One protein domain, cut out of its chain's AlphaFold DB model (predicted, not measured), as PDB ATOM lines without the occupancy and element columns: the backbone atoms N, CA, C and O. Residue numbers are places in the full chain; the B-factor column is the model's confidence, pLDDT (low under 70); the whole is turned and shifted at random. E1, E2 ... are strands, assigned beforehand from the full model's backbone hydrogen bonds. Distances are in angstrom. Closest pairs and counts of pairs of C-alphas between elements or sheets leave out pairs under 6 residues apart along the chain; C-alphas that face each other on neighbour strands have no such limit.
ATOM      1  N   HIS A  20      47.242  22.314 -15.383       97.25
ATOM      2  CA  HIS A  20      48.107  21.159 -15.528       97.25
ATOM      3  C   HIS A  20      49.072  21.332 -16.694       97.25
ATOM      4  O   HIS A  20      48.706  21.791 -17.780       97.25
ATOM      5  N   VAL A  21      50.313  20.905 -16.456       97.19
ATOM      6  CA  VAL A  21      51.329  20.697 -17.487       97.19
ATOM      7  C   VAL A  21      51.472  19.195 -17.680       97.19
ATOM      8  O   VAL A  21      51.886  18.487 -16.764       97.19
ATOM      9  N   VAL A  22      51.081  18.704 -18.849       95.75
ATOM     10  CA  VAL A  22      50.948  17.273 -19.139       95.75
ATOM     11  C   VAL A  22      51.647  16.896 -20.439       95.75
ATOM     12  O   VAL A  22      52.013  17.750 -21.246       95.75
ATOM     13  N   GLY A  23      51.771  15.588 -20.647       94.88
ATOM     14  CA  GLY A  23      52.296  14.999 -21.869       94.88
ATOM     15  C   GLY A  23      53.755  14.589 -21.791       94.88
ATOM     16  O   GLY A  23      54.357  14.516 -20.720       94.88
ATOM     17  N   TYR A  24      54.300  14.302 -22.966       95.62
ATOM     18  CA  TYR A  24      55.654  13.816 -23.207       95.62
ATOM     19  C   TYR A  24      56.401  14.691 -24.223       95.62
ATOM     20  O   TYR A  24      57.317  14.229 -24.907       95.62
ATOM     21  N   ALA A  25      56.022  15.970 -24.297       95.50
ATOM     22  CA  ALA A  25      56.607  16.948 -25.196       95.50
ATOM     23  C   ALA A  25      58.139  16.969 -25.122       95.50
ATOM     24  O   ALA A  25      58.759  16.878 -24.057       95.50
ATOM     25  N   THR A  26      58.768  17.129 -26.285       94.06
ATOM     26  CA  THR A  26      60.229  17.199 -26.365       94.06
ATOM     27  C   THR A  26      60.768  18.432 -25.633       94.06
ATOM     28  O   THR A  26      60.114  19.469 -25.541       94.06
ATOM     29  N   ARG A  27      62.014  18.352 -25.152       94.00
ATOM     30  CA  ARG A  27      62.648  19.380 -24.303       94.00
ATOM     31  C   ARG A  27      62.611  20.812 -24.859       94.00
ATOM     32  O   ARG A  27      62.674  21.757 -24.080       94.00
ATOM     33  N   ASN A  28      62.574  20.977 -26.179       94.00
ATOM     34  CA  ASN A  28      62.636  22.290 -26.827       94.00
ATOM     35  C   ASN A  28      61.251  22.868 -27.157       94.00
ATOM     36  O   ASN A  28      61.168  23.943 -27.750       94.00
ATOM     37  N   GLN A  29      60.177  22.167 -26.792       95.50
ATOM     38  CA  GLN A  29      58.818  22.613 -27.034       95.50
ATOM     39  C   GLN A  29      58.387  23.633 -25.972       95.50
ATOM     40  O   GLN A  29      58.695  23.502 -24.788       95.50
ATOM     41  N   SER A  30      57.668  24.671 -26.402       96.12
ATOM     42  CA  SER A  30      57.079  25.648 -25.483       96.12
ATOM     43  C   SER A  30      56.036  24.985 -24.586       96.12
ATOM     44  O   SER A  30      55.191  24.251 -25.089       96.12
ATOM     45  N   VAL A  31      56.003  25.338 -23.296       96.62
ATOM     46  CA  VAL A  31      54.956  24.883 -22.358       96.62
ATOM     47  C   VAL A  31      53.543  25.299 -22.787       96.62
ATOM     48  O   VAL A  31      52.574  24.624 -22.471       96.62
ATOM     49  N   LEU A  32      53.414  26.388 -23.552       96.31
ATOM     50  CA  LEU A  32      52.133  26.851 -24.106       96.31
ATOM     51  C   LEU A  32      51.797  26.207 -25.462       96.31
ATOM     52  O   LEU A  32      50.796  26.555 -26.083       96.31
ATOM     53  N   GLY A  33      52.668  25.328 -25.957       96.75
ATOM     54  CA  GLY A  33      52.549  24.698 -27.262       96.75
ATOM     55  C   GLY A  33      51.698  23.430 -27.268       96.75
ATOM     56  O   GLY A  33      51.098  23.016 -26.272       96.75
ATOM     57  N   VAL A  34      51.683  22.802 -28.441       97.19
ATOM     58  CA  VAL A  34      51.081  21.486 -28.668       97.19
ATOM     59  C   VAL A  34      52.120  20.407 -28.388       97.19
ATOM     60  O   VAL A  34      53.271  20.547 -28.809       97.19
ATOM     61  N   ASP A  35      51.703  19.350 -27.703       97.06
ATOM     62  CA  ASP A  35      52.396  18.071 -27.686       97.06
ATOM     63  C   ASP A  35      51.809  17.179 -28.783       97.06
ATOM     64  O   ASP A  35      50.651  16.762 -28.711       97.06
ATOM     65  N   ASP A  36      52.598  16.934 -29.825       95.00
ATOM     66  CA  ASP A  36      52.252  16.091 -30.966       95.00
ATOM     67  C   ASP A  36      52.951  14.724 -30.943       95.00
ATOM     68  O   ASP A  36      52.888  13.980 -31.923       95.00
ATOM     69  N   THR A  37      53.579  14.370 -29.818       95.81
ATOM     70  CA  THR A  37      54.252  13.076 -29.644       95.81
ATOM     71  C   THR A  37      53.275  11.913 -29.461       95.81
ATOM     72  O   THR A  37      53.634  10.768 -29.736       95.81
ATOM     73  N   ASP A  38      52.038  12.200 -29.046       94.06
ATOM     74  CA  ASP A  38      50.953  11.230 -28.908       94.06
ATOM     75  C   ASP A  38      49.600  11.860 -29.286       94.06
ATOM     76  O   ASP A  38      49.457  13.080 -29.408       94.06
ATOM     77  N   GLN A  39      48.589  11.022 -29.497       95.94
ATOM     78  CA  GLN A  39      47.247  11.444 -29.876       95.94
ATOM     79  C   GLN A  39      46.191  10.847 -28.958       95.94
ATOM     80  O   GLN A  39      46.251   9.689 -28.551       95.94
ATOM     81  N   GLY A  40      45.142  11.632 -28.717       94.25
ATOM     82  CA  GLY A  40      43.939  11.123 -28.078       94.25
ATOM     83  C   GLY A  40      43.220  10.075 -28.936       94.25
ATOM     84  O   GLY A  40      43.512   9.860 -30.119       94.25
ATOM     85  N   ALA A  41      42.189   9.453 -28.359       95.88
ATOM     86  CA  ALA A  41      41.316   8.525 -29.084       95.88
ATOM     87  C   ALA A  41      40.627   9.174 -30.306       95.88
ATOM     88  O   ALA A  41      40.269   8.485 -31.261       95.88
ATOM     89  N   ASP A  42      40.503  10.499 -30.297       95.44
ATOM     90  CA  ASP A  42      39.998  11.343 -31.381       95.44
ATOM     91  C   ASP A  42      41.030  11.646 -32.485       95.44
ATOM     92  O   ASP A  42      40.732  12.409 -33.402       95.44
ATOM     93  N   LYS A  43      42.224  11.034 -32.429       96.94
ATOM     94  CA  LYS A  43      43.308  11.178 -33.421       96.94
ATOM     95  C   LYS A  43      43.853  12.603 -33.539       96.94
ATOM     96  O   LYS A  43      44.399  12.979 -34.574       96.94
ATOM     97  N   MET A  44      43.714  13.399 -32.478       97.44
ATOM     98  CA  MET A  44      44.260  14.752 -32.401       97.44
ATOM     99  C   MET A  44      45.296  14.856 -31.274       97.44
ATOM    100  O   MET A  44      45.099  14.253 -30.213       97.44
ATOM    101  N   PRO A  45      46.359  15.659 -31.454       97.00
ATOM    102  CA  PRO A  45      47.295  15.976 -30.376       97.00
ATOM    103  C   PRO A  45      46.627  16.847 -29.303       97.00
ATOM    104  O   PRO A  45      45.447  17.209 -29.419       97.00
ATOM    105  N   TYR A  46      47.359  17.197 -28.248       96.88
ATOM    106  CA  TYR A  46      46.840  17.960 -27.109       96.88
ATOM    107  C   TYR A  46      47.789  19.092 -26.700       96.88
ATOM    108  O   TYR A  46      48.943  19.145 -27.112       96.88
ATOM    109  N   LEU A  47      47.274  20.059 -25.939       97.25
ATOM    110  CA  LEU A  47      48.095  21.140 -25.393       97.25
ATOM    111  C   LEU A  47      48.905  20.629 -24.202       97.25
ATOM    112  O   LEU A  47      48.363  19.926 -23.348       97.25
ATOM    113  N   ILE A  48      50.160  21.064 -24.114       97.75
ATOM    114  CA  ILE A  48      51.034  20.784 -22.965       97.75
ATOM    115  C   ILE A  48      50.449  21.406 -21.696       97.75
ATOM    116  O   ILE A  48      50.425  20.785 -20.643       97.75
ATOM    117  N   SER A  49      49.936  22.627 -21.815       97.25
ATOM    118  CA  SER A  49      49.362  23.421 -20.734       97.25
ATOM    119  C   SER A  49      47.843  23.497 -20.899       97.25
ATOM    120  O   SER A  49      47.363  24.041 -21.897       97.25
ATOM    121  N   ASN A  50      47.079  22.991 -19.930       96.62
ATOM    122  CA  ASN A  50      45.613  22.970 -19.962       96.62
ATOM    123  C   ASN A  50      44.991  23.200 -18.576       96.62
ATOM    124  O   ASN A  50      45.706  23.303 -17.583       96.62
ATOM    125  N   TYR A  51      43.660  23.301 -18.533       98.25
ATOM    126  CA  TYR A  51      42.900  23.363 -17.286       98.25
ATOM    127  C   TYR A  51      41.897  22.212 -17.193       98.25
ATOM    128  O   TYR A  51      41.331  21.796 -18.201       98.25
ATOM    129  N   ALA A  52      41.580  21.728 -15.993       97.94
ATOM    130  CA  ALA A  52      40.506  20.745 -15.829       97.94
ATOM    131  C   ALA A  52      39.115  21.362 -16.084       97.94
ATOM    132  O   ALA A  52      38.224  20.716 -16.638       97.94
ATOM    133  N   ASN A  53      38.920  22.633 -15.724       98.19
ATOM    134  CA  ASN A  53      37.671  23.368 -15.916       98.19
ATOM    135  C   ASN A  53      37.930  24.836 -16.288       98.19
ATOM    136  O   ASN A  53      39.043  25.330 -16.145       98.19
ATOM    137  N   GLY A  54      36.921  25.525 -16.822       98.25
ATOM    138  CA  GLY A  54      37.024  26.946 -17.161       98.25
ATOM    139  C   GLY A  54      36.485  27.291 -18.549       98.25
ATOM    140  O   GLY A  54      35.866  26.442 -19.199       98.25
ATOM    141  N   PRO A  55      36.729  28.524 -19.024       97.50
ATOM    142  CA  PRO A  55      36.040  29.072 -20.194       97.50
ATOM    143  C   PRO A  55      36.518  28.492 -21.531       97.50
ATOM    144  O   PRO A  55      35.817  28.603 -22.531       97.50
ATOM    145  N   GLY A  56      37.673  27.818 -21.553       96.19
ATOM    146  CA  GLY A  56      38.182  27.135 -22.745       96.19
ATOM    147  C   GLY A  56      37.445  25.835 -23.104       96.19
ATOM    148  O   GLY A  56      37.734  25.234 -24.147       96.19
ATOM    149  N   ALA A  57      36.504  25.381 -22.271       97.12
ATOM    150  CA  ALA A  57      35.768  24.146 -22.510       97.12
ATOM    151  C   ALA A  57      34.734  24.318 -23.625       97.12
ATOM    152  O   ALA A  57      34.118  25.368 -23.802       97.12
ATOM    153  N   GLN A  58      34.505  23.242 -24.371       95.44
ATOM    154  CA  GLN A  58      33.506  23.227 -25.432       95.44
ATOM    155  C   GLN A  58      32.150  22.766 -24.894       95.44
ATOM    156  O   GLN A  58      32.048  21.741 -24.225       95.44
ATOM    157  N   ILE A  59      31.087  23.496 -25.235       96.25
ATOM    158  CA  ILE A  59      29.709  23.133 -24.884       96.25
ATOM    159  C   ILE A  59      29.063  22.435 -26.081       96.25
ATOM    160  O   ILE A  59      29.009  23.000 -27.176       96.25
ATOM    161  N   ASN A  60      28.547  21.220 -25.868       95.06
ATOM    162  CA  ASN A  60      27.845  20.409 -26.877       95.06
ATOM    163  C   ASN A  60      28.649  20.156 -28.167       95.06
ATOM    164  O   ASN A  60      28.074  19.985 -29.243       95.06
ATOM    165  N   LYS A  61      29.982  20.163 -28.077       94.31
ATOM    166  CA  LYS A  61      30.907  19.958 -29.197       94.31
ATOM    167  C   LYS A  61      32.132  19.189 -28.719       94.31
ATOM    168  O   LYS A  61      32.509  19.280 -27.553       94.31
ATOM    169  N   SER A  62      32.776  18.466 -29.630       92.56
ATOM    170  CA  SER A  62      34.106  17.904 -29.385       92.56
ATOM    171  C   SER A  62      35.154  19.014 -29.275       92.56
ATOM    172  O   SER A  62      34.988  20.094 -29.847       92.56
ATOM    173  N   ARG A  63      36.256  18.736 -28.568       94.25
ATOM    174  CA  ARG A  63      37.401  19.654 -28.502       94.25
ATOM    175  C   ARG A  63      37.966  19.929 -29.909       94.25
ATOM    176  O   ARG A  63      37.986  19.012 -30.732       94.25
ATOM    177  N   PRO A  64      38.442  21.150 -30.206       93.88
ATOM    178  CA  PRO A  64      39.099  21.434 -31.477       93.88
ATOM    179  C   PRO A  64      40.516  20.839 -31.523       93.88
ATOM    180  O   PRO A  64      41.163  20.668 -30.486       93.88
ATOM    181  N   ASN A  65      41.026  20.583 -32.732       96.44
ATOM    182  CA  ASN A  65      42.431  20.223 -32.922       96.44
ATOM    183  C   ASN A  65      43.318  21.430 -32.559       96.44
ATOM    184  O   ASN A  65      43.191  22.469 -33.217       96.44
ATOM    185  N   PRO A  66      44.223  21.324 -31.570       95.69
ATOM    186  CA  PRO A  66      45.053  22.452 -31.159       95.69
ATOM    187  C   PRO A  66      46.022  22.925 -32.256       95.69
ATOM    188  O   PRO A  66      46.355  24.105 -32.283       95.69
ATOM    189  N   LEU A  67      46.396  22.071 -33.220       95.69
ATOM    190  CA  LEU A  67      47.202  22.480 -34.384       95.69
ATOM    191  C   LEU A  67      46.467  23.456 -35.317       95.69
ATOM    192  O   LEU A  67      47.104  24.179 -36.077       95.69
ATOM    193  N   ASN A  68      45.133  23.500 -35.246       94.94
ATOM    194  CA  ASN A  68      44.288  24.368 -36.066       94.94
ATOM    195  C   ASN A  68      43.690  25.535 -35.262       94.94
ATOM    196  O   ASN A  68      42.827  26.246 -35.770       94.94
ATOM    197  N   ALA A  69      44.111  25.732 -34.009       89.38
ATOM    198  CA  ALA A  69      43.514  26.714 -33.102       89.38
ATOM    199  C   ALA A  69      44.030  28.155 -33.306       89.38
ATOM    200  O   ALA A  69      43.702  29.040 -32.519       89.38
ATOM    201  N   GLY A  70      44.815  28.403 -34.357       91.31
ATOM    202  CA  GLY A  70      45.415  29.705 -34.635       91.31
ATOM    203  C   GLY A  70      46.661  29.958 -33.786       91.31
ATOM    204  O   GLY A  70      47.487  29.066 -33.598       91.31
ATOM    205  N   ASN A  71      46.826  31.189 -33.305       94.31
ATOM    206  CA  ASN A  71      47.997  31.570 -32.526       94.31
ATOM    207  C   ASN A  71      47.796  31.276 -31.029       94.31
ATOM    208  O   ASN A  71      47.211  32.066 -30.291       94.31
ATOM    209  N   LEU A  72      48.362  30.158 -30.577       95.25
ATOM    210  CA  LEU A  72      48.328  29.713 -29.176       95.25
ATOM    211  C   LEU A  72      49.030  30.672 -28.195       95.25
ATOM    212  O   LEU A  72      48.837  30.569 -26.988       95.25
ATOM    213  N   PHE A  73      49.855  31.596 -28.699       95.31
ATOM    214  CA  PHE A  73      50.621  32.555 -27.897       95.31
ATOM    215  C   PHE A  73      49.922  33.911 -27.756       95.31
ATOM    216  O   PHE A  73      50.493  34.854 -27.202       95.31
ATOM    217  N   GLU A  74      48.697  34.046 -28.270       96.94
ATOM    218  CA  GLU A  74      47.892  35.232 -28.012       96.94
ATOM    219  C   GLU A  74      47.570  35.350 -26.525       96.94
ATOM    220  O   GLU A  74      47.183  34.386 -25.870       96.94
ATOM    221  N   LYS A  75      47.664  36.570 -25.990       95.31
ATOM    222  CA  LYS A  75      47.353  36.851 -24.578       95.31
ATOM    223  C   LYS A  75      45.916  36.484 -24.195       95.31
ATOM    224  O   LYS A  75      45.642  36.261 -23.024       95.31
ATOM    225  N   SER A  76      45.011  36.473 -25.170       95.50
ATOM    226  CA  SER A  76      43.602  36.113 -25.019       95.50
ATOM    227  C   SER A  76      43.313  34.637 -25.292       95.50
ATOM    228  O   SER A  76      42.153  34.239 -25.207       95.50
ATOM    229  N   TYR A  77      44.318  33.828 -25.646       96.00
ATOM    230  CA  TYR A  77      44.106  32.408 -25.888       96.00
ATOM    231  C   TYR A  77      43.725  31.707 -24.582       96.00
ATOM    232  O   TYR A  77      44.481  31.718 -23.611       96.00
ATOM    233  N   GLN A  78      42.549  31.087 -24.568       96.31
ATOM    234  CA  GLN A  78      42.083  30.274 -23.452       96.31
ATOM    235  C   GLN A  78      42.475  28.823 -23.711       96.31
ATOM    236  O   GLN A  78      42.017  28.215 -24.680       96.31
ATOM    237  N   GLN A  79      43.332  28.267 -22.853       97.19
ATOM    238  CA  GLN A  79      43.705  26.860 -22.942       97.19
ATOM    239  C   GLN A  79      42.469  25.967 -22.809       97.19
ATOM    240  O   GLN A  79      41.507  26.296 -22.116       97.19
ATOM    241  N   GLN A  80      42.515  24.823 -23.490       96.88
ATOM    242  CA  GLN A  80      41.428  23.851 -23.470       96.88
ATOM    243  C   GLN A  80      41.139  23.385 -22.041       96.88
ATOM    244  O   GLN A  80      42.061  23.188 -21.245       96.88
ATOM    245  N   SER A  81      39.857  23.170 -21.755       97.50
ATOM    246  CA  SER A  81      39.405  22.553 -20.514       97.50
ATOM    247  C   SER A  81      38.296  21.534 -20.741       97.50
ATOM    248  O   SER A  81      37.677  21.490 -21.807       97.50
ATOM    249  N   LEU A  82      38.085  20.662 -19.750       96.50
ATOM    250  CA  LEU A  82      37.099  19.585 -19.834       96.50
ATOM    251  C   LEU A  82      35.704  20.054 -19.406       96.50
ATOM    252  O   LEU A  82      34.726  19.768 -20.094       96.50
ATOM    253  N   VAL A  83      35.604  20.764 -18.278       97.69
ATOM    254  CA  VAL A  83      34.317  21.199 -17.709       97.69
ATOM    255  C   VAL A  83      34.072  22.692 -17.989       97.69
ATOM    256  O   VAL A  83      34.889  23.517 -17.570       97.69
ATOM    257  N   PRO A  84      32.964  23.068 -18.664       97.38
ATOM    258  CA  PRO A  84      32.670  24.463 -18.994       97.38
ATOM    259  C   PRO A  84      32.284  25.262 -17.750       97.38
ATOM    260  O   PRO A  84      31.314  24.927 -17.073       97.38
ATOM    261  N   LEU A  85      33.027  26.336 -17.486       98.06
ATOM    262  CA  LEU A  85      32.749  27.340 -16.456       98.06
ATOM    263  C   LEU A  85      33.170  28.719 -16.970       98.06
ATOM    264  O   LEU A  85      34.081  28.808 -17.784       98.06
ATOM    265  N   ASP A  86      32.585  29.795 -16.449       97.56
ATOM    266  CA  ASP A  86      33.000  31.158 -16.823       97.56
ATOM    267  C   ASP A  86      34.430  31.482 -16.346       97.56
ATOM    268  O   ASP A  86      35.154  32.246 -16.983       97.56
ATOM    269  N   PHE A  87      34.859  30.849 -15.249       97.94
ATOM    270  CA  PHE A  87      36.191  30.976 -14.664       97.94
ATOM    271  C   PHE A  87      36.709  29.602 -14.243       97.94
ATOM    272  O   PHE A  87      35.940  28.770 -13.760       97.94
ATOM    273  N   SER A  88      38.016  29.372 -14.397       97.94
ATOM    274  CA  SER A  88      38.649  28.196 -13.793       97.94
ATOM    275  C   SER A  88      38.550  28.288 -12.274       97.94
ATOM    276  O   SER A  88      38.766  29.352 -11.692       97.94
ATOM    277  N   THR A  89      38.290  27.161 -11.623       98.50
ATOM    278  CA  THR A  89      38.316  27.074 -10.165       98.50
ATOM    279  C   THR A  89      39.744  27.155  -9.632       98.50
ATOM    280  O   THR A  89      40.725  26.922 -10.351       98.50
TER     281      THR A  89
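Overview. This is residues 20 to 89 of the 164 residues of the protein "Alkaline phosphatase" of Echinostoma caproni (UniProt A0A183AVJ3). Little regular structure is present: two long looping stretches, residues 20 to 48 and 55 to 80, are joined to a small ribbon of two side-by-side strands, E1 and E2. The first stretch folds back on itself through a short pairing, and its start lies beside E1; the second makes a wide loop that brings E2 beside E1. The printed part has 70 residues, with no named helix and two named strands, E1 then E2, in a parallel sheet; it is all strand by class, with 10 residues in named elements. It is compact and rounded, with a radius of gyration of the C-alphas of 11.7 A and spans of 33 by 27 by 21 A.

Arrangement. Residues 20 to 21 pair antiparallel with residues 49 to 50 of E1, residues 49 to 54. Residues 34 to 35 pair antiparallel with 46 to 47. E2, residues 81 to 84, is parallel to E1 at 15 degrees; N 54 and O 83 are within hydrogen-bond range at 3.0 A.

Along the chain. E1 runs 13.3 A from C-alpha 49 at (49.362, 23.421, -20.734). E2 runs 7.2 A to C-alpha 84 at (32.670, 24.463, -18.994).

Size, cuts and confidence. The C-alphas farthest apart, of Arg 27 and Asn 60, are 34.9 A apart. The link from E1 to E2 is long, 26 residues. The printed part has no cut, and no printed residue is under 70 in pLDDT.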